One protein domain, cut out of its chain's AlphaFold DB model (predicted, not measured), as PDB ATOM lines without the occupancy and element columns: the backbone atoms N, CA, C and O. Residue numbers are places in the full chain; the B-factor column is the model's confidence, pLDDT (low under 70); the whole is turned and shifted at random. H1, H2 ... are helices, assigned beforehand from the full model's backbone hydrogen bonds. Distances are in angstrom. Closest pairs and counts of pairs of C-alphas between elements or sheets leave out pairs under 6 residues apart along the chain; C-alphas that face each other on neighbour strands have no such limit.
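This is residues 157 to 312 of the 330 residues of an uncharacterized protein of Rhodococcus sp. p52 (UniProt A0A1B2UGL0). This is a bundle of helices built round H6, which folds back along the longest helix, H5; H2 and H4 complete the up-and-down bundle of H2, H4, H5 and H6, each running against the one before. H7 packs on H6 at a slant, H3 crosses H6, and the short H1 sits where H2 and H5 begin. The unnamed tail, residues 292 to 312, returns past the link between H3 and H4, with residues 302 to 303 paired antiparallel to residues 194 to 195. The printed part has 156 residues with seven named helices, H1 to H7 in order, and no named strand: all helix, compact, radius of gyration of the C-alphas 15.2 A, spans 49 by 34 by 26 A.

Find C-alpha 157 at (-39.293, 28.472, 70.894), where H1, residues 157 to 161, begins. H2 follows at residues 165 to 177, 17.5 A long, then H3 at residues 180 to 189. H4 takes residues 198 to 211, 19.9 A. From C-alpha 215 at (-30.207, 16.620, 74.432), H5 runs 37.0 A to residue 239. H6, residues 246 to 268, spans 32.8 A. H7, residues 277 to 291, spans 21.2 A and ends at C-alpha 291, (-58.787, 11.826, 74.636).

Start at the hubs, H5 and H6, a helical hairpin: they touch, closest C-alphas Gln 222 and His 261 at 6.0 A, H5 with residues 218 to 229 alone, at a shallow tilt of 27 degrees, opposite ways. H2 touches H6, residues 260 to 268 alone, closest C-alphas Ile 168 and Ala 267 at 5.1 A, at a shallow tilt of 25 degrees. H7 touches H6, residues 259 to 267 alone, with C-alphas of Ala 266 and Val 280 closest at 4.7 A, at a steep tilt of 46 degrees. H3 touches H6, residues 252 to 256 alone, about perpendicular at 81 degrees, closest C-alphas Val 184 and Ala 256 at 5.8 A. H4 and H5, another hairpin, touch at the C-alphas of Ala 209 and Arg 215, 5.3 A. H1 touches H5, residues 217 to 221 alone, closest C-alphas Leu 161 and Gln 217 at 4.6 A. H5 and H7 are apart. Every O i to N i+4 pair is within hydrogen-bond range in H1, H2, H3, H4 and H6; H5 has 18 of 21 and H7 9 of 11.

The two C-alphas farthest apart, Thr 212 and Thr 243, are 48.9 A apart. The printed part has no cut, and no link is long. Look at residues 271 to 274 for pLDDT under 70; the mean of the printed part is 90.0.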
ATOM      1  N   LEU A 157     -38.686  29.794  70.725       97.44
ATOM      2  CA  LEU A 157     -39.293  28.472  70.894       97.44
ATOM      3  C   LEU A 157     -38.457  27.372  70.228       97.44
ATOM      4  O   LEU A 157     -38.272  26.303  70.809       97.44
ATOM      5  N   ALA A 158     -37.893  27.634  69.047       96.12
ATOM      6  CA  ALA A 158     -37.002  26.696  68.369       96.12
ATOM      7  C   ALA A 158     -35.668  26.497  69.110       96.12
ATOM      8  O   ALA A 158     -35.154  25.381  69.169       96.12
ATOM      9  N   GLU A 159     -35.099  27.557  69.693       96.00
ATOM     10  CA  GLU A 159     -33.902  27.469  70.541       96.00
ATOM     11  C   GLU A 159     -34.190  26.669  71.821       96.00
ATOM     12  O   GLU A 159     -33.362  25.859  72.253       96.00
ATOM     13  N   HIS A 160     -35.364  26.892  72.415       96.00
ATOM     14  CA  HIS A 160     -35.768  26.283  73.671       96.00
ATOM     15  C   HIS A 160     -36.132  24.800  73.519       96.00
ATOM     16  O   HIS A 160     -35.570  23.965  74.228       96.00
ATOM     17  N   LEU A 161     -37.028  24.481  72.583       96.38
ATOM     18  CA  LEU A 161     -37.696  23.179  72.458       96.38
ATOM     19  C   LEU A 161     -37.232  22.370  71.238       96.38
ATOM     20  O   LEU A 161     -37.596  21.206  71.091       96.38
ATOM     21  N   GLY A 162     -36.409  22.960  70.371       94.38
ATOM     22  CA  GLY A 162     -35.900  22.313  69.166       94.38
ATOM     23  C   GLY A 162     -36.777  22.529  67.927       94.38
ATOM     24  O   GLY A 162     -37.741  23.295  67.947       94.38
ATOM     25  N   PRO A 163     -36.440  21.875  66.802       92.69
ATOM     26  CA  PRO A 163     -37.077  22.138  65.510       92.69
ATOM     27  C   PRO A 163     -38.572  21.788  65.482       92.69
ATOM     28  O   PRO A 163     -39.338  22.473  64.811       92.69
ATOM     29  N   ASN A 164     -38.993  20.785  66.258       94.19
ATOM     30  CA  ASN A 164     -40.382  20.321  66.338       94.19
ATOM     31  C   ASN A 164     -41.197  21.047  67.426       94.19
ATOM     32  O   ASN A 164     -42.228  20.541  67.877       94.19
ATOM     33  N   TRP A 165     -40.760  22.242  67.851       95.81
ATOM     34  CA  TRP A 165     -41.455  23.038  68.864       95.81
ATOM     35  C   TRP A 165     -42.959  23.237  68.600       95.81
ATOM     36  O   TRP A 165     -43.699  23.196  69.585       95.81
ATOM     37  N   PRO A 166     -43.468  23.407  67.353       95.38
ATOM     38  CA  PRO A 166     -44.900  23.624  67.154       95.38
ATOM     39  C   PRO A 166     -45.718  22.424  67.628       95.38
ATOM     40  O   PRO A 166     -46.703  22.597  68.341       95.38
ATOM     41  N   THR A 167     -45.268  21.210  67.301       95.19
ATOM     42  CA  THR A 167     -45.932  19.959  67.680       95.19
ATOM     43  C   THR A 167     -45.824  19.693  69.178       95.19
ATOM     44  O   THR A 167     -46.786  19.233  69.791       95.19
ATOM     45  N   ILE A 168     -44.679  20.018  69.789       96.75
ATOM     46  CA  ILE A 168     -44.485  19.927  71.244       96.75
ATOM     47  C   ILE A 168     -45.475  20.845  71.966       96.75
ATOM     48  O   ILE A 168     -46.194  20.396  72.859       96.75
ATOM     49  N   VAL A 169     -45.542  22.117  71.558       96.50
ATOM     50  CA  VAL A 169     -46.444  23.106  72.158       96.50
ATOM     51  C   VAL A 169     -47.902  22.712  71.946       96.50
ATOM     52  O   VAL A 169     -48.678  22.767  72.896       96.50
ATOM     53  N   ASP A 170     -48.289  22.276  70.749       95.00
ATOM     54  CA  ASP A 170     -49.656  21.823  70.463       95.00
ATOM     55  C   ASP A 170     -50.051  20.609  71.320       95.00
ATOM     56  O   ASP A 170     -51.094  20.609  71.977       95.00
ATOM     57  N   THR A 171     -49.166  19.613  71.423       95.56
ATOM     58  CA  THR A 171     -49.391  18.413  72.245       95.56
ATOM     59  C   THR A 171     -49.554  18.777  73.719       95.56
ATOM     60  O   THR A 171     -50.522  18.373  74.368       95.56
ATOM     61  N   PHE A 172     -48.635  19.581  74.253       96.56
ATOM     62  CA  PHE A 172     -48.666  20.009  75.647       96.56
ATOM     63  C   PHE A 172     -49.886  20.886  75.960       96.56
ATOM     64  O   PHE A 172     -50.583  20.660  76.951       96.56
ATOM     65  N   THR A 173     -50.194  21.861  75.104       94.19
ATOM     66  CA  THR A 173     -51.355  22.742  75.304       94.19
ATOM     67  C   THR A 173     -52.672  21.995  75.143       94.19
ATOM     68  O   THR A 173     -53.612  22.314  75.864       94.19
ATOM     69  N   THR A 174     -52.736  20.948  74.317       92.56
ATOM     70  CA  THR A 174     -53.900  20.054  74.242       92.56
ATOM     71  C   THR A 174     -54.147  19.340  75.572       92.56
ATOM     72  O   THR A 174     -55.288  19.280  76.030       92.56
ATOM     73  N   VAL A 175     -53.096  18.837  76.232       92.25
ATOM     74  CA  VAL A 175     -53.212  18.248  77.579       92.25
ATOM     75  C   VAL A 175     -53.670  19.305  78.586       92.25
ATOM     76  O   VAL A 175     -54.629  19.093  79.328       92.25
ATOM     77  N   ALA A 176     -53.016  20.464  78.598       93.38
ATOM     78  CA  ALA A 176     -53.292  21.510  79.576       93.38
ATOM     79  C   ALA A 176     -54.668  22.179  79.386       93.38
ATOM     80  O   ALA A 176     -55.271  22.625  80.361       93.38
ATOM     81  N   ALA A 177     -55.193  22.229  78.158       92.31
ATOM     82  CA  ALA A 177     -56.505  22.794  77.841       92.31
ATOM     83  C   ALA A 177     -57.669  21.993  78.442       92.31
ATOM     84  O   ALA A 177     -58.741  22.557  78.658       92.31
ATOM     85  N   ILE A 178     -57.465  20.706  78.745       90.69
ATOM     86  CA  ILE A 178     -58.450  19.889  79.466       90.69
ATOM     87  C   ILE A 178     -58.611  20.388  80.912       90.69
ATOM     88  O   ILE A 178     -59.688  20.263  81.485       90.69
ATOM     89  N   GLY A 179     -57.561  20.979  81.488       89.75
ATOM     90  CA  GLY A 179     -57.473  21.293  82.910       89.75
ATOM     91  C   GLY A 179     -56.975  20.096  83.723       89.75
ATOM     92  O   GLY A 179     -57.309  18.947  83.444       89.75
ATOM     93  N   PHE A 180     -56.141  20.362  84.731       91.12
ATOM     94  CA  PHE A 180     -55.445  19.325  85.500       91.12
ATOM     95  C   PHE A 180     -56.396  18.298  86.135       91.12
ATOM     96  O   PHE A 180     -56.261  17.100  85.887       91.12
ATOM     97  N   ASP A 181     -57.382  18.762  86.906       90.38
ATOM     98  CA  ASP A 181     -58.303  17.885  87.640       90.38
ATOM     99  C   ASP A 181     -59.145  17.017  86.685       90.38
ATOM    100  O   ASP A 181     -59.321  15.815  86.906       90.38
ATOM    101  N   ASP A 182     -59.600  17.603  85.577       91.69
ATOM    102  CA  ASP A 182     -60.387  16.906  84.561       91.69
ATOM    103  C   ASP A 182     -59.545  15.911  83.756       91.69
ATOM    104  O   ASP A 182     -60.012  14.800  83.488       91.69
ATOM    105  N   TYR A 183     -58.298  16.252  83.418       93.75
ATOM    106  CA  TYR A 183     -57.380  15.349  82.723       93.75
ATOM    107  C   TYR A 183     -57.057  14.124  83.582       93.75
ATOM    108  O   TYR A 183     -57.195  12.987  83.131       93.75
ATOM    109  N   VAL A 184     -56.742  14.334  84.860       92.75
ATOM    110  CA  VAL A 184     -56.539  13.250  85.830       92.75
ATOM    111  C   VAL A 184     -57.790  12.380  85.944       92.75
ATOM    112  O   VAL A 184     -57.710  11.149  85.909       92.75
ATOM    113  N   ALA A 185     -58.970  12.996  86.042       91.12
ATOM    114  CA  ALA A 185     -60.224  12.259  86.111       91.12
ATOM    115  C   ALA A 185     -60.507  11.459  84.827       91.12
ATOM    116  O   ALA A 185     -61.143  10.403  84.898       91.12
ATOM    117  N   GLN A 186     -60.086  11.939  83.652       93.06
ATOM    118  CA  GLN A 186     -60.152  11.175  82.403       93.06
ATOM    119  C   GLN A 186     -59.203   9.973  82.456       93.06
ATOM    120  O   GLN A 186     -59.663   8.848  82.290       93.06
ATOM    121  N   VAL A 187     -57.933  10.172  82.824       93.62
ATOM    122  CA  VAL A 187     -56.938   9.093  82.987       93.62
ATOM    123  C   VAL A 187     -57.418   8.013  83.964       93.62
ATOM    124  O   VAL A 187     -57.284   6.814  83.692       93.62
ATOM    125  N   ARG A 188     -58.047   8.400  85.080       91.25
ATOM    126  CA  ARG A 188     -58.678   7.468  86.031       91.25
ATOM    127  C   ARG A 188     -59.721   6.569  85.360       91.25
ATOM    128  O   ARG A 188     -59.771   5.374  85.639       91.25
ATOM    129  N   ARG A 189     -60.560   7.142  84.496       90.88
ATOM    130  CA  ARG A 189     -61.688   6.458  83.839       90.88
ATOM    131  C   ARG A 189     -61.285   5.685  82.581       90.88
ATOM    132  O   ARG A 189     -62.047   4.822  82.148       90.88
ATOM    133  N   SER A 190     -60.117   5.968  82.014       91.31
ATOM    134  CA  SER A 190     -59.638   5.332  80.787       91.31
ATOM    135  C   SER A 190     -59.240   3.859  80.976       91.31
ATOM    136  O   SER A 190     -58.753   3.467  82.045       91.31
ATOM    137  N   PRO A 191     -59.404   3.014  79.937       91.12
ATOM    138  CA  PRO A 191     -58.842   1.661  79.930       91.12
ATOM    139  C   PRO A 191     -57.307   1.714  79.979       91.12
ATOM    140  O   PRO A 191     -56.752   2.778  79.731       91.12
ATOM    141  N   PRO A 192     -56.600   0.605  80.273       92.19
ATOM    142  CA  PRO A 192     -55.139   0.561  80.173       92.19
ATOM    143  C   PRO A 192     -54.630   1.170  78.859       92.19
ATOM    144  O   PRO A 192     -55.154   0.849  77.794       92.19
ATOM    145  N   MET A 193     -53.652   2.069  78.954       94.12
ATOM    146  CA  MET A 193     -53.291   3.001  77.878       94.12
ATOM    147  C   MET A 193     -51.787   3.091  77.616       94.12
ATOM    148  O   MET A 193     -51.380   3.755  76.670       94.12
ATOM    149  N   ARG A 194     -50.958   2.447  78.439       93.69
ATOM    150  CA  ARG A 194     -49.503   2.606  78.389       93.69
ATOM    151  C   ARG A 194     -48.807   1.261  78.253       93.69
ATOM    152  O   ARG A 194     -49.184   0.322  78.941       93.69
ATOM    153  N   VAL A 195     -47.806   1.141  77.390       92.50
ATOM    154  CA  VAL A 195     -46.994  -0.086  77.330       92.50
ATOM    155  C   VAL A 195     -46.123  -0.221  78.584       92.50
ATOM    156  O   VAL A 195     -45.740   0.782  79.185       92.50
ATOM    157  N   ALA A 196     -45.810  -1.455  78.985       90.12
ATOM    158  CA  ALA A 196     -45.004  -1.714  80.183       90.12
ATOM    159  C   ALA A 196     -43.599  -1.082  80.111       90.12
ATOM    160  O   ALA A 196     -43.104  -0.578  81.119       90.12
ATOM    161  N   ASP A 197     -43.019  -1.032  78.910       91.50
ATOM    162  CA  ASP A 197     -41.638  -0.600  78.669       91.50
ATOM    163  C   ASP A 197     -41.558   0.886  78.245       91.50
ATOM    164  O   ASP A 197     -40.571   1.330  77.665       91.50
ATOM    165  N   ALA A 198     -42.602   1.689  78.499       93.62
ATOM    166  CA  ALA A 198     -42.684   3.081  78.034       93.62
ATOM    167  C   ALA A 198     -41.533   3.969  78.542       93.62
ATOM    168  O   ALA A 198     -41.053   4.834  77.808       93.62
ATOM    169  N   LEU A 199     -41.053   3.740  79.771       92.44
ATOM    170  CA  LEU A 199     -39.889   4.452  80.304       92.44
ATOM    171  C   LEU A 199     -38.612   4.127  79.516       92.44
ATOM    172  O   LEU A 199     -37.871   5.039  79.156       92.44
ATOM    173  N   ASP A 200     -38.394   2.854  79.183       93.06
ATOM    174  CA  ASP A 200     -37.232   2.422  78.399       93.06
ATOM    175  C   ASP A 200     -37.280   2.992  76.978       93.06
ATOM    176  O   ASP A 200     -36.251   3.389  76.430       93.06
ATOM    177  N   ILE A 201     -38.475   3.074  76.385       94.00
ATOM    178  CA  ILE A 201     -38.676   3.726  75.086       94.00
ATOM    179  C   ILE A 201     -38.333   5.219  75.189       94.00
ATOM    180  O   ILE A 201     -37.568   5.733  74.374       94.00
ATOM    181  N   ARG A 202     -38.830   5.924  76.215       93.62
ATOM    182  CA  ARG A 202     -38.531   7.350  76.428       93.62
ATOM    183  C   ARG A 202     -37.031   7.596  76.653       93.62
ATOM    184  O   ARG A 202     -36.497   8.560  76.108       93.62
ATOM    185  N   ALA A 203     -36.329   6.702  77.351       92.75
ATOM    186  CA  ALA A 203     -34.873   6.759  77.505       92.75
ATOM    187  C   ALA A 203     -34.123   6.542  76.173       92.75
ATOM    188  O   ALA A 203     -33.156   7.243  75.876       92.75
ATOM    189  N   GLN A 204     -34.587   5.620  75.324       94.25
ATOM    190  CA  GLN A 204     -34.012   5.421  73.986       94.25
ATOM    191  C   GLN A 204     -34.195   6.655  73.093       94.25
ATOM    192  O   GLN A 204     -33.262   7.062  72.400       94.25
ATOM    193  N   LEU A 205     -35.364   7.295  73.155       93.38
ATOM    194  CA  LEU A 205     -35.633   8.546  72.449       93.38
ATOM    195  C   LEU A 205     -34.757   9.705  72.959       93.38
ATOM    196  O   LEU A 205     -34.251  10.489  72.155       93.38
ATOM    197  N   GLN A 206     -34.492   9.781  74.265       93.94
ATOM    198  CA  GLN A 206     -33.535  10.739  74.827       93.94
ATOM    199  C   GLN A 206     -32.120  10.538  74.260       93.94
ATOM    200  O   GLN A 206     -31.454  11.511  73.893       93.94
ATOM    201  N   GLU A 207     -31.652   9.293  74.157       93.44
ATOM    202  CA  GLU A 207     -30.350   8.990  73.550       93.44
ATOM    203  C   GLU A 207     -30.323   9.301  72.046       93.44
ATOM    204  O   GLU A 207     -29.323   9.816  71.540       93.44
ATOM    205  N   ALA A 208     -31.431   9.094  71.329       92.94
ATOM    206  CA  ALA A 208     -31.562   9.523  69.937       92.94
ATOM    207  C   ALA A 208     -31.477  11.057  69.802       92.94
ATOM    208  O   ALA A 208     -30.729  11.574  68.964       92.94
ATOM    209  N   ALA A 209     -32.157  11.808  70.675       93.00
ATOM    210  CA  ALA A 209     -32.065  13.267  70.709       93.00
ATOM    211  C   ALA A 209     -30.622  13.708  71.000       93.00
ATOM    212  O   ALA A 209     -30.084  14.594  70.334       93.00
ATOM    213  N   ALA A 210     -29.940  13.035  71.925       93.19
ATOM    214  CA  ALA A 210     -28.541  13.302  72.218       93.19
ATOM    215  C   ALA A 210     -27.600  13.024  71.040       93.19
ATOM    216  O   ALA A 210     -26.703  13.829  70.782       93.19
ATOM    217  N   ALA A 211     -27.817  11.936  70.299       92.88
ATOM    218  CA  ALA A 211     -27.033  11.598  69.112       92.88
ATOM    219  C   ALA A 211     -27.147  12.663  68.006       92.88
ATOM    220  O   ALA A 211     -26.211  12.853  67.230       92.88
ATOM    221  N   THR A 212     -28.264  13.395  67.965       91.75
ATOM    222  CA  THR A 212     -28.486  14.525  67.046       91.75
ATOM    223  C   THR A 212     -28.071  15.886  67.618       91.75
ATOM    224  O   THR A 212     -28.204  16.905  66.942       91.75
ATOM    225  N   GLY A 213     -27.526  15.926  68.840       93.88
ATOM    226  CA  GLY A 213     -27.100  17.162  69.500       93.88
ATOM    227  C   GLY A 213     -28.240  17.976  70.122       93.88
ATOM    228  O   GLY A 213     -28.032  19.143  70.439       93.88
ATOM    229  N   LEU A 214     -29.416  17.374  70.320       94.69
ATOM    230  CA  LEU A 214     -30.624  18.025  70.839       94.69
ATOM    231  C   LEU A 214     -30.974  17.606  72.281       94.69
ATOM    232  O   LEU A 214     -32.124  17.718  72.705       94.69
ATOM    233  N   ARG A 215     -29.995  17.106  73.051       94.56
ATOM    234  CA  ARG A 215     -30.207  16.620  74.432       94.56
ATOM    235  C   ARG A 215     -30.830  17.685  75.340       94.56
ATOM    236  O   ARG A 215     -31.693  17.362  76.147       94.56
ATOM    237  N   GLU A 216     -30.392  18.935  75.221       94.81
ATOM    238  CA  GLU A 216     -30.910  20.027  76.052       94.81
ATOM    239  C   GLU A 216     -32.351  20.381  75.680       94.81
ATOM    240  O   GLU A 216     -33.187  20.522  76.561       94.81
ATOM    241  N   GLN A 217     -32.659  20.479  74.385       95.94
ATOM    242  CA  GLN A 217     -34.010  20.760  73.897       95.94
ATOM    243  C   GLN A 217     -34.986  19.652  74.299       95.94
ATOM    244  O   GLN A 217     -36.115  19.937  74.692       95.94
ATOM    245  N   TRP A 218     -34.536  18.395  74.256       95.31
ATOM    246  CA  TRP A 218     -35.300  17.266  74.772       95.31
ATOM    247  C   TRP A 218     -35.640  17.455  76.250       95.31
ATOM    248  O   TRP A 218     -36.819  17.431  76.600       95.31
ATOM    249  N   ALA A 219     -34.641  17.692  77.107       94.56
ATOM    250  CA  ALA A 219     -34.864  17.888  78.541       94.56
ATOM    251  C   ALA A 219     -35.842  19.046  78.802       94.56
ATOM    252  O   ALA A 219     -36.861  18.854  79.458       94.56
ATOM    253  N   ARG A 220     -35.624  20.194  78.151       95.06
ATOM    254  CA  ARG A 220     -36.489  21.375  78.284       95.06
ATOM    255  C   ARG A 220     -37.925  21.139  77.807       95.06
ATOM    256  O   ARG A 220     -38.860  21.703  78.368       95.06
ATOM    257  N   SER A 221     -38.134  20.278  76.808       95.94
ATOM    258  CA  SER A 221     -39.487  19.868  76.405       95.94
ATOM    259  C   SER A 221     -40.196  19.059  77.497       95.94
ATOM    260  O   SER A 221     -41.389  19.254  77.724       95.94
ATOM    261  N   GLN A 222     -39.467  18.196  78.209       95.56
ATOM    262  CA  GLN A 222     -40.007  17.421  79.329       95.56
ATOM    263  C   GLN A 222     -40.281  18.318  80.545       95.56
ATOM    264  O   GLN A 222     -41.286  18.119  81.231       95.56
ATOM    265  N   ASP A 223     -39.464  19.354  80.755       94.19
ATOM    266  CA  ASP A 223     -39.645  20.328  81.838       94.19
ATOM    267  C   ASP A 223     -40.974  21.096  81.730       94.19
ATOM    268  O   ASP A 223     -41.556  21.438  82.757       94.19
ATOM    269  N   LEU A 224     -41.521  21.301  80.518       94.81
ATOM    270  CA  LEU A 224     -42.862  21.890  80.341       94.81
ATOM    271  C   LEU A 224     -43.935  21.092  81.097       94.81
ATOM    272  O   LEU A 224     -44.809  21.662  81.758       94.81
ATOM    273  N   VAL A 225     -43.871  19.760  80.994       95.62
ATOM    274  CA  VAL A 225     -44.813  18.849  81.649       95.62
ATOM    275  C   VAL A 225     -44.604  18.894  83.157       95.62
ATOM    276  O   VAL A 225     -45.572  19.087  83.891       95.62
ATOM    277  N   ALA A 226     -43.356  18.779  83.615       92.94
ATOM    278  CA  ALA A 226     -43.032  18.808  85.038       92.94
ATOM    279  C   ALA A 226     -43.505  20.114  85.700       92.94
ATOM    280  O   ALA A 226     -44.266  20.065  86.666       92.94
ATOM    281  N   ALA A 227     -43.168  21.270  85.117       91.06
ATOM    282  CA  ALA A 227     -43.547  22.583  85.639       91.06
ATOM    283  C   ALA A 227     -45.072  22.772  85.708       91.06
ATOM    284  O   ALA A 227     -45.605  23.319  86.678       91.06
ATOM    285  N   TYR A 228     -45.808  22.299  84.695       93.12
ATOM    286  CA  TYR A 228     -47.269  22.346  84.712       93.12
ATOM    287  C   TYR A 228     -47.861  21.487  85.833       93.12
ATOM    288  O   TYR A 228     -48.706  21.966  86.595       93.12
ATOM    289  N   PHE A 229     -47.419  20.233  85.942       92.94
ATOM    290  CA  PHE A 229     -47.931  19.301  86.944       92.94
ATOM    291  C   PHE A 229     -47.582  19.752  88.362       92.94
ATOM    292  O   PHE A 229     -48.467  19.762  89.212       92.94
ATOM    293  N   GLU A 230     -46.354  20.201  88.615       88.12
ATOM    294  CA  GLU A 230     -45.928  20.710  89.924       88.12
ATOM    295  C   GLU A 230     -46.813  21.873  90.398       88.12
ATOM    296  O   GLU A 230     -47.346  21.854  91.517       88.12
ATOM    297  N   ARG A 231     -47.050  22.853  89.513       86.75
ATOM    298  CA  ARG A 231     -47.911  24.004  89.807       86.75
ATOM    299  C   ARG A 231     -49.330  23.567  90.165       86.75
ATOM    300  O   ARG A 231     -49.911  24.070  91.128       86.75
ATOM    301  N   CYS A 232     -49.891  22.629  89.405       89.12
ATOM    302  CA  CYS A 232     -51.271  22.193  89.586       89.12
ATOM    303  C   CYS A 232     -51.466  21.226  90.761       89.12
ATOM    304  O   CYS A 232     -52.515  21.275  91.402       89.12
ATOM    305  N   ILE A 233     -50.477  20.389  91.092       86.81
ATOM    306  CA  ILE A 233     -50.551  19.431  92.206       86.81
ATOM    307  C   ILE A 233     -50.784  20.160  93.527       86.81
ATOM    308  O   ILE A 233     -51.670  19.777  94.289       86.81
ATOM    309  N   THR A 234     -50.036  21.234  93.795       80.56
ATOM    310  CA  THR A 234     -50.166  21.988  95.054       80.56
ATOM    311  C   THR A 234     -51.570  22.570  95.214       80.56
ATOM    312  O   THR A 234     -52.203  22.434  96.265       80.56
ATOM    313  N   GLU A 235     -52.086  23.186  94.151       82.50
ATOM    314  CA  GLU A 235     -53.422  23.772  94.146       82.50
ATOM    315  C   GLU A 235     -54.508  22.695  94.264       82.50
ATOM    316  O   GLU A 235     -55.451  22.829  95.046       82.50
ATOM    317  N   SER A 236     -54.353  21.586  93.548       84.94
ATOM    318  CA  SER A 236     -55.314  20.492  93.548       84.94
ATOM    319  C   SER A 236     -55.352  19.742  94.890       84.94
ATOM    320  O   SER A 236     -56.433  19.497  95.434       84.94
ATOM    321  N   LEU A 237     -54.197  19.505  95.529       83.94
ATOM    322  CA  LEU A 237     -54.116  18.959  96.892       83.94
ATOM    323  C   LEU A 237     -54.898  19.803  97.904       83.94
ATOM    324  O   LEU A 237     -55.501  19.246  98.822       83.94
ATOM    325  N   SER A 238     -54.913  21.129  97.735       81.88
ATOM    326  CA  SER A 238     -55.655  22.035  98.619       81.88
ATOM    327  C   SER A 238     -57.179  21.913  98.477       81.88
ATOM    328  O   SER A 238     -57.908  22.216  99.423       81.88
ATOM    329  N   ARG A 239     -57.665  21.442  97.317       82.44
ATOM    330  CA  ARG A 239     -59.091  21.245  97.008       82.44
ATOM    331  C   ARG A 239     -59.586  19.815  97.224       82.44
ATOM    332  O   ARG A 239     -60.797  19.601  97.228       82.44
ATOM    333  N   ARG A 240     -58.674  18.851  97.371       83.50
ATOM    334  CA  ARG A 240     -58.977  17.423  97.529       83.50
ATOM    335  C   ARG A 240     -59.957  17.178  98.681       83.50
ATOM    336  O   ARG A 240     -59.768  17.700  99.781       83.50
ATOM    337  N   ASP A 241     -60.942  16.307  98.455       80.00
ATOM    338  CA  ASP A 241     -61.776  15.784  99.537       80.00
ATOM    339  C   ASP A 241     -60.895  14.964 100.501       80.00
ATOM    340  O   ASP A 241     -60.262  13.991 100.080       80.00
ATOM    341  N   PRO A 242     -60.829  15.313 101.800       80.88
ATOM    342  CA  PRO A 242     -60.030  14.576 102.771       80.88
ATOM    343  C   PRO A 242     -60.346  13.077 102.857       80.88
ATOM    344  O   PRO A 242     -59.493  12.321 103.323       80.88
ATOM    345  N   THR A 243     -61.549  12.665 102.445       82.56
ATOM    346  CA  THR A 243     -62.031  11.279 102.474       82.56
ATOM    347  C   THR A 243     -61.524  10.419 101.316       82.56
ATOM    348  O   THR A 243     -61.493   9.198 101.468       82.56
ATOM    349  N   ASP A 244     -61.065  11.024 100.215       80.00
ATOM    350  CA  ASP A 244     -60.465  10.283  99.104       80.00
ATOM    351  C   ASP A 244     -59.085   9.733  99.515       80.00
ATOM    352  O   ASP A 244     -58.307  10.446 100.155       80.00
ATOM    353  N   PRO A 245     -58.718   8.487  99.177       84.25
ATOM    354  CA  PRO A 245     -57.386   7.972  99.475       84.25
ATOM    355  C   PRO A 245     -56.299   8.765  98.737       84.25
ATOM    356  O   PRO A 245     -56.313   8.898  97.512       84.25
ATOM    357  N   LEU A 246     -55.333   9.303  99.489       83.19
ATOM    358  CA  LEU A 246     -54.246  10.108  98.924       83.19
ATOM    359  C   LEU A 246     -53.366   9.291  97.963       83.19
ATOM    360  O   LEU A 246     -52.891   9.821  96.966       83.19
ATOM    361  N   ASP A 247     -53.164   8.005  98.239       84.44
ATOM    362  CA  ASP A 247     -52.342   7.106  97.429       84.44
ATOM    363  C   ASP A 247     -52.968   6.791  96.061       84.44
ATOM    364  O   ASP A 247     -52.254   6.704  95.061       84.44
ATOM    365  N   GLU A 248     -54.294   6.657  95.989       80.38
ATOM    366  CA  GLU A 248     -55.008   6.527  94.712       80.38
ATOM    367  C   GLU A 248     -54.889   7.812  93.892       80.38
ATOM    368  O   GLU A 248     -54.627   7.768  92.690       80.38
ATOM    369  N   TYR A 249     -54.993   8.960  94.561       81.44
ATOM    370  CA  TYR A 249     -54.890  10.261  93.918       81.44
ATOM    371  C   TYR A 249     -53.497  10.526  93.339       81.44
ATOM    372  O   TYR A 249     -53.373  10.877  92.166       81.44
ATOM    373  N   ILE A 250     -52.446  10.249  94.118       85.19
ATOM    374  CA  ILE A 250     -51.052  10.327  93.661       85.19
ATOM    375  C   ILE A 250     -50.825   9.389  92.472       85.19
ATOM    376  O   ILE A 250     -50.180   9.772  91.504       85.19
ATOM    377  N   ARG A 251     -51.374   8.170  92.503       87.19
ATOM    378  CA  ARG A 251     -51.210   7.206  91.407       87.19
ATOM    379  C   ARG A 251     -51.811   7.702  90.094       87.19
ATOM    380  O   ARG A 251     -51.177   7.554  89.052       87.19
ATOM    381  N   ASP A 252     -53.013   8.272  90.138       89.12
ATOM    382  CA  ASP A 252     -53.666   8.808  88.942       89.12
ATOM    383  C   ASP A 252     -52.901  10.007  88.373       89.12
ATOM    384  O   ASP A 252     -52.754  10.120  87.157       89.12
ATOM    385  N   TRP A 253     -52.373  10.871  89.241       89.75
ATOM    386  CA  TRP A 253     -51.528  11.999  88.852       89.75
ATOM    387  C   TRP A 253     -50.227  11.566  88.216       89.75
ATOM    388  O   TRP A 253     -49.891  12.046  87.138       89.75
ATOM    389  N   SER A 254     -49.529  10.619  88.838       92.50
ATOM    390  CA  SER A 254     -48.285  10.093  88.295       92.50
ATOM    391  C   SER A 254     -48.510   9.439  86.932       92.50
ATOM    392  O   SER A 254     -47.697   9.614  86.028       92.50
ATOM    393  N   LEU A 255     -49.631   8.737  86.732       94.69
ATOM    394  CA  LEU A 255     -49.972   8.180  85.420       94.69
ATOM    395  C   LEU A 255     -50.311   9.269  84.403       94.69
ATOM    396  O   LEU A 255     -49.843   9.207  83.271       94.69
ATOM    397  N   ALA A 256     -51.084  10.280  84.798       95.06
ATOM    398  CA  ALA A 256     -51.413  11.406  83.932       95.06
ATOM    399  C   ALA A 256     -50.155  12.171  83.487       95.06
ATOM    400  O   ALA A 256     -50.019  12.487  82.303       95.06
ATOM    401  N   GLN A 257     -49.225  12.412  84.414       95.88
ATOM    402  CA  GLN A 257     -47.954  13.071  84.142       95.88
ATOM    403  C   GLN A 257     -47.070  12.221  83.225       95.88
ATOM    404  O   GLN A 257     -46.570  12.732  82.227       95.88
ATOM    405  N   ALA A 258     -46.948  10.917  83.494       96.19
ATOM    406  CA  ALA A 258     -46.170  10.007  82.655       96.19
ATOM    407  C   ALA A 258     -46.701   9.968  81.212       96.19
ATOM    408  O   ALA A 258     -45.923  10.025  80.267       96.19
ATOM    409  N   LEU A 259     -48.026   9.957  81.029       96.62
ATOM    410  CA  LEU A 259     -48.647  10.011  79.701       96.62
ATOM    411  C   LEU A 259     -48.393  11.338  78.979       96.62
ATOM    412  O   LEU A 259     -48.225  11.349  77.763       96.62
ATOM    413  N   ALA A 260     -48.357  12.453  79.711       96.69
ATOM    414  CA  ALA A 260     -48.006  13.747  79.137       96.69
ATOM    415  C   ALA A 260     -46.522  13.793  78.725       96.69
ATOM    416  O   ALA A 260     -46.218  14.263  77.630       96.69
ATOM    417  N   HIS A 261     -45.617  13.240  79.543       97.00
ATOM    418  CA  HIS A 261     -44.204  13.074  79.186       97.00
ATOM    419  C   HIS A 261     -44.027  12.204  77.940       97.00
ATOM    420  O   HIS A 261     -43.311  12.597  77.022       97.00
ATOM    421  N   ASP A 262     -44.710  11.058  77.872       96.69
ATOM    422  CA  ASP A 262     -44.665  10.151  76.723       96.69
ATOM    423  C   ASP A 262     -45.187  10.839  75.444       96.69
ATOM    424  O   ASP A 262     -44.562  10.753  74.387       96.69
ATOM    425  N   ALA A 263     -46.285  11.595  75.534       96.81
ATOM    426  CA  ALA A 263     -46.828  12.333  74.396       96.81
ATOM    427  C   ALA A 263     -45.889  13.451  73.916       96.81
ATOM    428  O   ALA A 263     -45.689  13.606  72.712       96.81
ATOM    429  N   VAL A 264     -45.276  14.207  74.831       97.12
ATOM    430  CA  VAL A 264     -44.293  15.245  74.478       97.12
ATOM    431  C   VAL A 264     -43.008  14.628  73.916       97.12
ATOM    432  O   VAL A 264     -42.456  15.144  72.946       97.12
ATOM    433  N   ALA A 265     -42.571  13.490  74.458       95.69
ATOM    434  CA  ALA A 265     -41.463  12.702  73.924       95.69
ATOM    435  C   ALA A 265     -41.730  12.259  72.476       95.69
ATOM    436  O   ALA A 265     -40.862  12.405  71.618       95.69
ATOM    437  N   ALA A 266     -42.939  11.780  72.180       95.44
ATOM    438  CA  ALA A 266     -43.342  11.450  70.816       95.44
ATOM    439  C   ALA A 266     -43.394  12.696  69.911       95.44
ATOM    440  O   ALA A 266     -42.861  12.684  68.801       95.44
ATOM    441  N   ALA A 267     -43.976  13.797  70.399       95.75
ATOM    442  CA  ALA A 267     -44.084  15.059  69.668       95.75
ATOM    443  C   ALA A 267     -42.716  15.637  69.272       95.75
ATOM    444  O   ALA A 267     -42.573  16.202  68.186       95.75
ATOM    445  N   PHE A 268     -41.694  15.437  70.109       95.75
ATOM    446  CA  PHE A 268     -40.318  15.826  69.811       95.75
ATOM    447  C   PHE A 268     -39.776  15.181  68.525       95.75
ATOM    448  O   PHE A 268     -38.936  15.771  67.847       95.75
ATOM    449  N   PHE A 269     -40.282  14.002  68.151       93.19
ATOM    450  CA  PHE A 269     -39.843  13.223  66.990       93.19
ATOM    451  C   PHE A 269     -40.861  13.158  65.837       93.19
ATOM    452  O   PHE A 269     -40.618  12.436  64.870       93.19
ATOM    453  N   ALA A 270     -41.952  13.933  65.884       80.69
ATOM    454  CA  ALA A 270     -43.105  13.823  64.977       80.69
ATOM    455  C   ALA A 270     -42.809  13.931  63.460       80.69
ATOM    456  O   ALA A 270     -43.633  13.507  62.655       80.69
ATOM    457  N   GLU A 271     -41.646  14.453  63.052       68.75
ATOM    458  CA  GLU A 271     -41.240  14.589  61.639       68.75
ATOM    459  C   GLU A 271     -40.049  13.692  61.241       68.75
ATOM    460  O   GLU A 271     -39.290  14.003  60.324       68.75
ATOM    461  N   GLY A 272     -39.863  12.553  61.920       58.66
ATOM    462  CA  GLY A 272     -38.888  11.538  61.503       58.66
ATOM    463  C   GLY A 272     -37.435  11.914  61.802       58.66
ATOM    464  O   GLY A 272     -36.531  11.587  61.031       58.66
ATOM    465  N   ALA A 273     -37.192  12.589  62.931       59.28
ATOM    466  CA  ALA A 273     -35.871  13.056  63.374       59.28
ATOM    467  C   ALA A 273     -34.922  11.923  63.846       59.28
ATOM    468  O   ALA A 273     -34.197  12.066  64.826       59.28
ATOM    469  N   GLY A 274     -34.909  10.791  63.137       61.34
ATOM    470  CA  GLY A 274     -33.995   9.670  63.364       61.34
ATOM    471  C   GLY A 274     -34.411   8.690  64.465       61.34
ATOM    472  O   GLY A 274     -33.642   7.774  64.748       61.34
ATOM    473  N   ALA A 275     -35.590   8.864  65.063       76.19
ATOM    474  CA  ALA A 275     -36.174   7.906  66.000       76.19
ATOM    475  C   ALA A 275     -36.965   6.808  65.279       76.19
ATOM    476  O   ALA A 275     -37.418   6.989  64.148       76.19
ATOM    477  N   ASP A 276     -37.125   5.676  65.959       84.44
ATOM    478  CA  ASP A 276     -37.969   4.573  65.514       84.44
ATOM    479  C   ASP A 276     -39.448   5.008  65.525       84.44
ATOM    480  O   ASP A 276     -39.976   5.440  66.554       84.44
ATOM    481  N   GLU A 277     -40.106   4.939  64.367       86.88
ATOM    482  CA  GLU A 277     -41.496   5.372  64.184       86.88
ATOM    483  C   GLU A 277     -42.459   4.563  65.064       86.88
ATOM    484  O   GLU A 277     -43.358   5.142  65.677       86.88
ATOM    485  N   ASP A 278     -42.200   3.262  65.235       88.19
ATOM    486  CA  ASP A 278     -43.025   2.383  66.066       88.19
ATOM    487  C   ASP A 278     -42.944   2.805  67.544       88.19
ATOM    488  O   ASP A 278     -43.935   2.754  68.279       88.19
ATOM    489  N   GLN A 279     -41.770   3.266  67.995       89.69
ATOM    490  CA  GLN A 279     -41.567   3.778  69.354       89.69
ATOM    491  C   GLN A 279     -42.326   5.086  69.588       89.69
ATOM    492  O   GLN A 279     -42.994   5.243  70.613       89.69
ATOM    493  N   VAL A 280     -42.245   6.011  68.630       91.06
ATOM    494  CA  VAL A 280     -42.940   7.304  68.678       91.06
ATOM    495  C   VAL A 280     -44.456   7.102  68.696       91.06
ATOM    496  O   VAL A 280     -45.140   7.665  69.554       91.06
ATOM    497  N   GLU A 281     -44.987   6.253  67.811       91.00
ATOM    498  CA  GLU A 281     -46.416   5.927  67.774       91.00
ATOM    499  C   GLU A 281     -46.872   5.280  69.089       91.00
ATOM    500  O   GLU A 281     -47.904   5.656  69.655       91.00
ATOM    501  N   THR A 282     -46.067   4.357  69.622       91.69
ATOM    502  CA  THR A 282     -46.354   3.668  70.884       91.69
ATOM    503  C   THR A 282     -46.506   4.641  72.053       91.69
ATOM    504  O   THR A 282     -47.453   4.505  72.833       91.69
ATOM    505  N   LEU A 283     -45.621   5.638  72.179       92.94
ATOM    506  CA  LEU A 283     -45.716   6.640  73.245       92.94
ATOM    507  C   LEU A 283     -46.897   7.604  73.047       92.94
ATOM    508  O   LEU A 283     -47.599   7.924  74.008       92.94
ATOM    509  N   ALA A 284     -47.177   8.026  71.810       92.94
ATOM    510  CA  ALA A 284     -48.297   8.925  71.515       92.94
ATOM    511  C   ALA A 284     -49.672   8.291  71.801       92.94
ATOM    512  O   ALA A 284     -50.627   8.984  72.173       92.94
ATOM    513  N   ARG A 285     -49.782   6.965  71.646       92.00
ATOM    514  CA  ARG A 285     -51.044   6.216  71.742       92.00
ATOM    515  C   ARG A 285     -51.760   6.391  73.079       92.00
ATOM    516  O   ARG A 285     -52.990   6.446  73.112       92.00
ATOM    517  N   GLY A 286     -51.018   6.516  74.178       91.56
ATOM    518  CA  GLY A 286     -51.609   6.636  75.511       91.56
ATOM    519  C   GLY A 286     -52.475   7.885  75.675       91.56
ATOM    520  O   GLY A 286     -53.607   7.791  76.153       91.56
ATOM    521  N   LEU A 287     -51.994   9.040  75.203       92.81
ATOM    522  CA  LEU A 287     -52.768  10.282  75.229       92.81
ATOM    523  C   LEU A 287     -53.998  10.202  74.313       92.81
ATOM    524  O   LEU A 287     -55.082  10.639  74.700       92.81
ATOM    525  N   GLN A 288     -53.868   9.587  73.135       92.25
ATOM    526  CA  GLN A 288     -54.988   9.422  72.205       92.25
ATOM    527  C   GLN A 288     -56.118   8.574  72.813       92.25
ATOM    528  O   GLN A 288     -57.293   8.919  72.676       92.25
ATOM    529  N   ILE A 289     -55.771   7.500  73.538       91.88
ATOM    530  CA  ILE A 289     -56.739   6.675  74.275       91.88
ATOM    531  C   ILE A 289     -57.449   7.498  75.351       91.88
ATOM    532  O   ILE A 289     -58.652   7.344  75.536       91.88
ATOM    533  N   VAL A 290     -56.739   8.374  76.068       91.38
ATOM    534  CA  VAL A 290     -57.364   9.228  77.091       91.38
ATOM    535  C   VAL A 290     -58.333  10.233  76.467       91.38
ATOM    536  O   VAL A 290     -59.416  10.440  77.007       91.38
ATOM    537  N   GLN A 291     -57.975  10.816  75.322       89.62
ATOM    538  CA  GLN A 291     -58.787  11.826  74.636       89.62
ATOM    539  C   GLN A 291     -60.030  11.255  73.944       89.62
ATOM    540  O   GLN A 291     -61.030  11.960  73.808       89.62
ATOM    541  N   ALA A 292     -59.971  10.008  73.472       88.38
ATOM    542  CA  ALA A 292     -61.066   9.372  72.742       88.38
ATOM    543  C   ALA A 292     -61.140   7.862  73.035       88.38
ATOM    544  O   ALA A 292     -60.931   7.049  72.128       88.38
ATOM    545  N   PRO A 293     -61.425   7.454  74.286       84.19
ATOM    546  CA  PRO A 293     -61.344   6.055  74.715       84.19
ATOM    547  C   PRO A 293     -62.261   5.127  73.914       84.19
ATOM    548  O   PRO A 293     -61.934   3.965  73.700       84.19
ATOM    549  N   GLU A 294     -63.389   5.636  73.421       86.62
ATOM    550  CA  GLU A 294     -64.339   4.903  72.586       86.62
ATOM    551  C   GLU A 294     -63.816   4.546  71.186       86.62
ATOM    552  O   GLU A 294     -64.423   3.719  70.506       86.62
ATOM    553  N   ARG A 295     -62.713   5.161  70.738       87.56
ATOM    554  CA  ARG A 295     -62.102   4.892  69.426       87.56
ATOM    555  C   ARG A 295     -61.092   3.749  69.448       87.56
ATOM    556  O   ARG A 295     -60.621   3.358  68.383       87.56
ATOM    557  N   PHE A 296     -60.760   3.227  70.627       84.94
ATOM    558  CA  PHE A 296     -59.733   2.208  70.793       84.94
ATOM    559  C   PHE A 296     -60.322   0.926  71.367       84.94
ATOM    560  O   PHE A 296     -60.996   0.926  72.398       84.94
ATOM    561  N   ASP A 297     -60.021  -0.190  70.709       83.00
ATOM    562  CA  ASP A 297     -60.309  -1.507  71.258       83.00
ATOM    563  C   ASP A 297     -59.413  -1.797  72.465       83.00
ATOM    564  O   ASP A 297     -58.298  -1.283  72.601       83.00
ATOM    565  N   ARG A 298     -59.898  -2.672  73.349       80.50
ATOM    566  CA  ARG A 298     -59.124  -3.117  74.505       80.50
ATOM    567  C   ARG A 298     -57.865  -3.850  74.044       80.50
ATOM    568  O   ARG A 298     -57.951  -4.944  73.491       80.50
ATOM    569  N   ASP A 299     -56.714  -3.291  74.382       84.25
ATOM    570  CA  ASP A 299     -55.409  -3.877  74.107       84.25
ATOM    571  C   ASP A 299     -54.841  -4.523  75.381       84.25
ATOM    572  O   ASP A 299     -54.664  -3.868  76.408       84.25
ATOM    573  N   GLY A 300     -54.606  -5.837  75.335       83.12
ATOM    574  CA  GLY A 300     -54.092  -6.602  76.475       83.12
ATOM    575  C   GLY A 300     -52.615  -6.355  76.783       83.12
ATOM    576  O   GLY A 300     -52.156  -6.775  77.842       83.12
ATOM    577  N   SER A 301     -51.884  -5.697  75.879       86.62
ATOM    578  CA  SER A 301     -50.484  -5.309  76.081       86.62
ATOM    579  C   SER A 301     -50.328  -4.007  76.875       86.62
ATOM    580  O   SER A 301     -49.250  -3.734  77.402       86.62
ATOM    581  N   LEU A 302     -51.403  -3.220  76.993       92.69
ATOM    582  CA  LEU A 302     -51.397  -1.947  77.700       92.69
ATOM    583  C   LEU A 302     -51.701  -2.133  79.190       92.69
ATOM    584  O   LEU A 302     -52.472  -2.996  79.615       92.69
ATOM    585  N   THR A 303     -51.111  -1.263  79.995       92.56
ATOM    586  CA  THR A 303     -51.170  -1.236  81.450       92.56
ATOM    587  C   THR A 303     -51.609   0.153  81.938       92.56
ATOM    588  O   THR A 303     -51.909   1.062  81.159       92.56
ATOM    589  N   ARG A 304     -51.699   0.298  83.264       91.62
ATOM    590  CA  ARG A 304     -51.870   1.577  83.977       91.62
ATOM    591  C   ARG A 304     -50.677   1.857  84.900       91.62
ATOM    592  O   ARG A 304     -50.810   2.584  85.879       91.62
ATOM    593  N   THR A 305     -49.562   1.161  84.689       87.62
ATOM    594  CA  THR A 305     -48.438   1.165  85.629       87.62
ATOM    595  C   THR A 305     -47.485   2.308  85.335       87.62
ATOM    596  O   THR A 305     -47.212   2.634  84.181       87.62
ATOM    597  N   VAL A 306     -46.962   2.871  86.415       89.50
ATOM    598  CA  VAL A 306     -45.933   3.905  86.424       89.50
ATOM    599  C   VAL A 306     -44.811   3.382  87.302       89.50
ATOM    600  O   VAL A 306     -45.085   2.839  88.378       89.50
ATOM    601  N   GLN A 307     -43.572   3.484  86.833       85.12
ATOM    602  CA  GLN A 307     -42.422   3.109  87.648       85.12
ATOM    603  C   GLN A 307     -42.205   4.174  88.738       85.12
ATOM    604  O   GLN A 307     -42.338   5.368  88.456       85.12
ATOM    605  N   PRO A 308     -41.904   3.790  89.993       78.94
ATOM    606  CA  PRO A 308     -41.596   4.760  91.038       78.94
ATOM    607  C   PRO A 308     -40.477   5.707  90.595       78.94
ATOM    608  O   PRO A 308     -39.469   5.259  90.059       78.94
ATOM    609  N   GLY A 309     -40.664   7.008  90.807       75.81
ATOM    610  CA  GLY A 309     -39.654   8.017  90.487       75.81
ATOM    611  C   GLY A 309     -39.540   8.415  89.008       75.81
ATOM    612  O   GLY A 309     -38.826   9.360  88.710       75.81
ATOM    613  N   GLU A 310     -40.271   7.796  88.072       86.94
ATOM    614  CA  GLU A 310     -40.063   8.071  86.633       86.94
ATOM    615  C   GLU A 310     -40.479   9.475  86.152       86.94
ATOM    616  O   GLU A 310     -40.181   9.860  85.021       86.94
ATOM    617  N   ASN A 311     -41.226  10.204  86.983       87.06
ATOM    618  CA  ASN A 311     -41.670  11.575  86.725       87.06
ATOM    619  C   ASN A 311     -40.836  12.615  87.487       87.06
ATOM    620  O   ASN A 311     -41.184  13.795  87.473       87.06
ATOM    621  N   LEU A 312     -39.805  12.183  88.219       78.56
ATOM    622  CA  LEU A 312     -38.920  13.099  88.925       78.56
ATOM    623  C   LEU A 312     -38.114  13.917  87.918       78.56
ATOM    624  O   LEU A 312     -37.742  13.424  86.851       78.56
TER     625      LEU A 312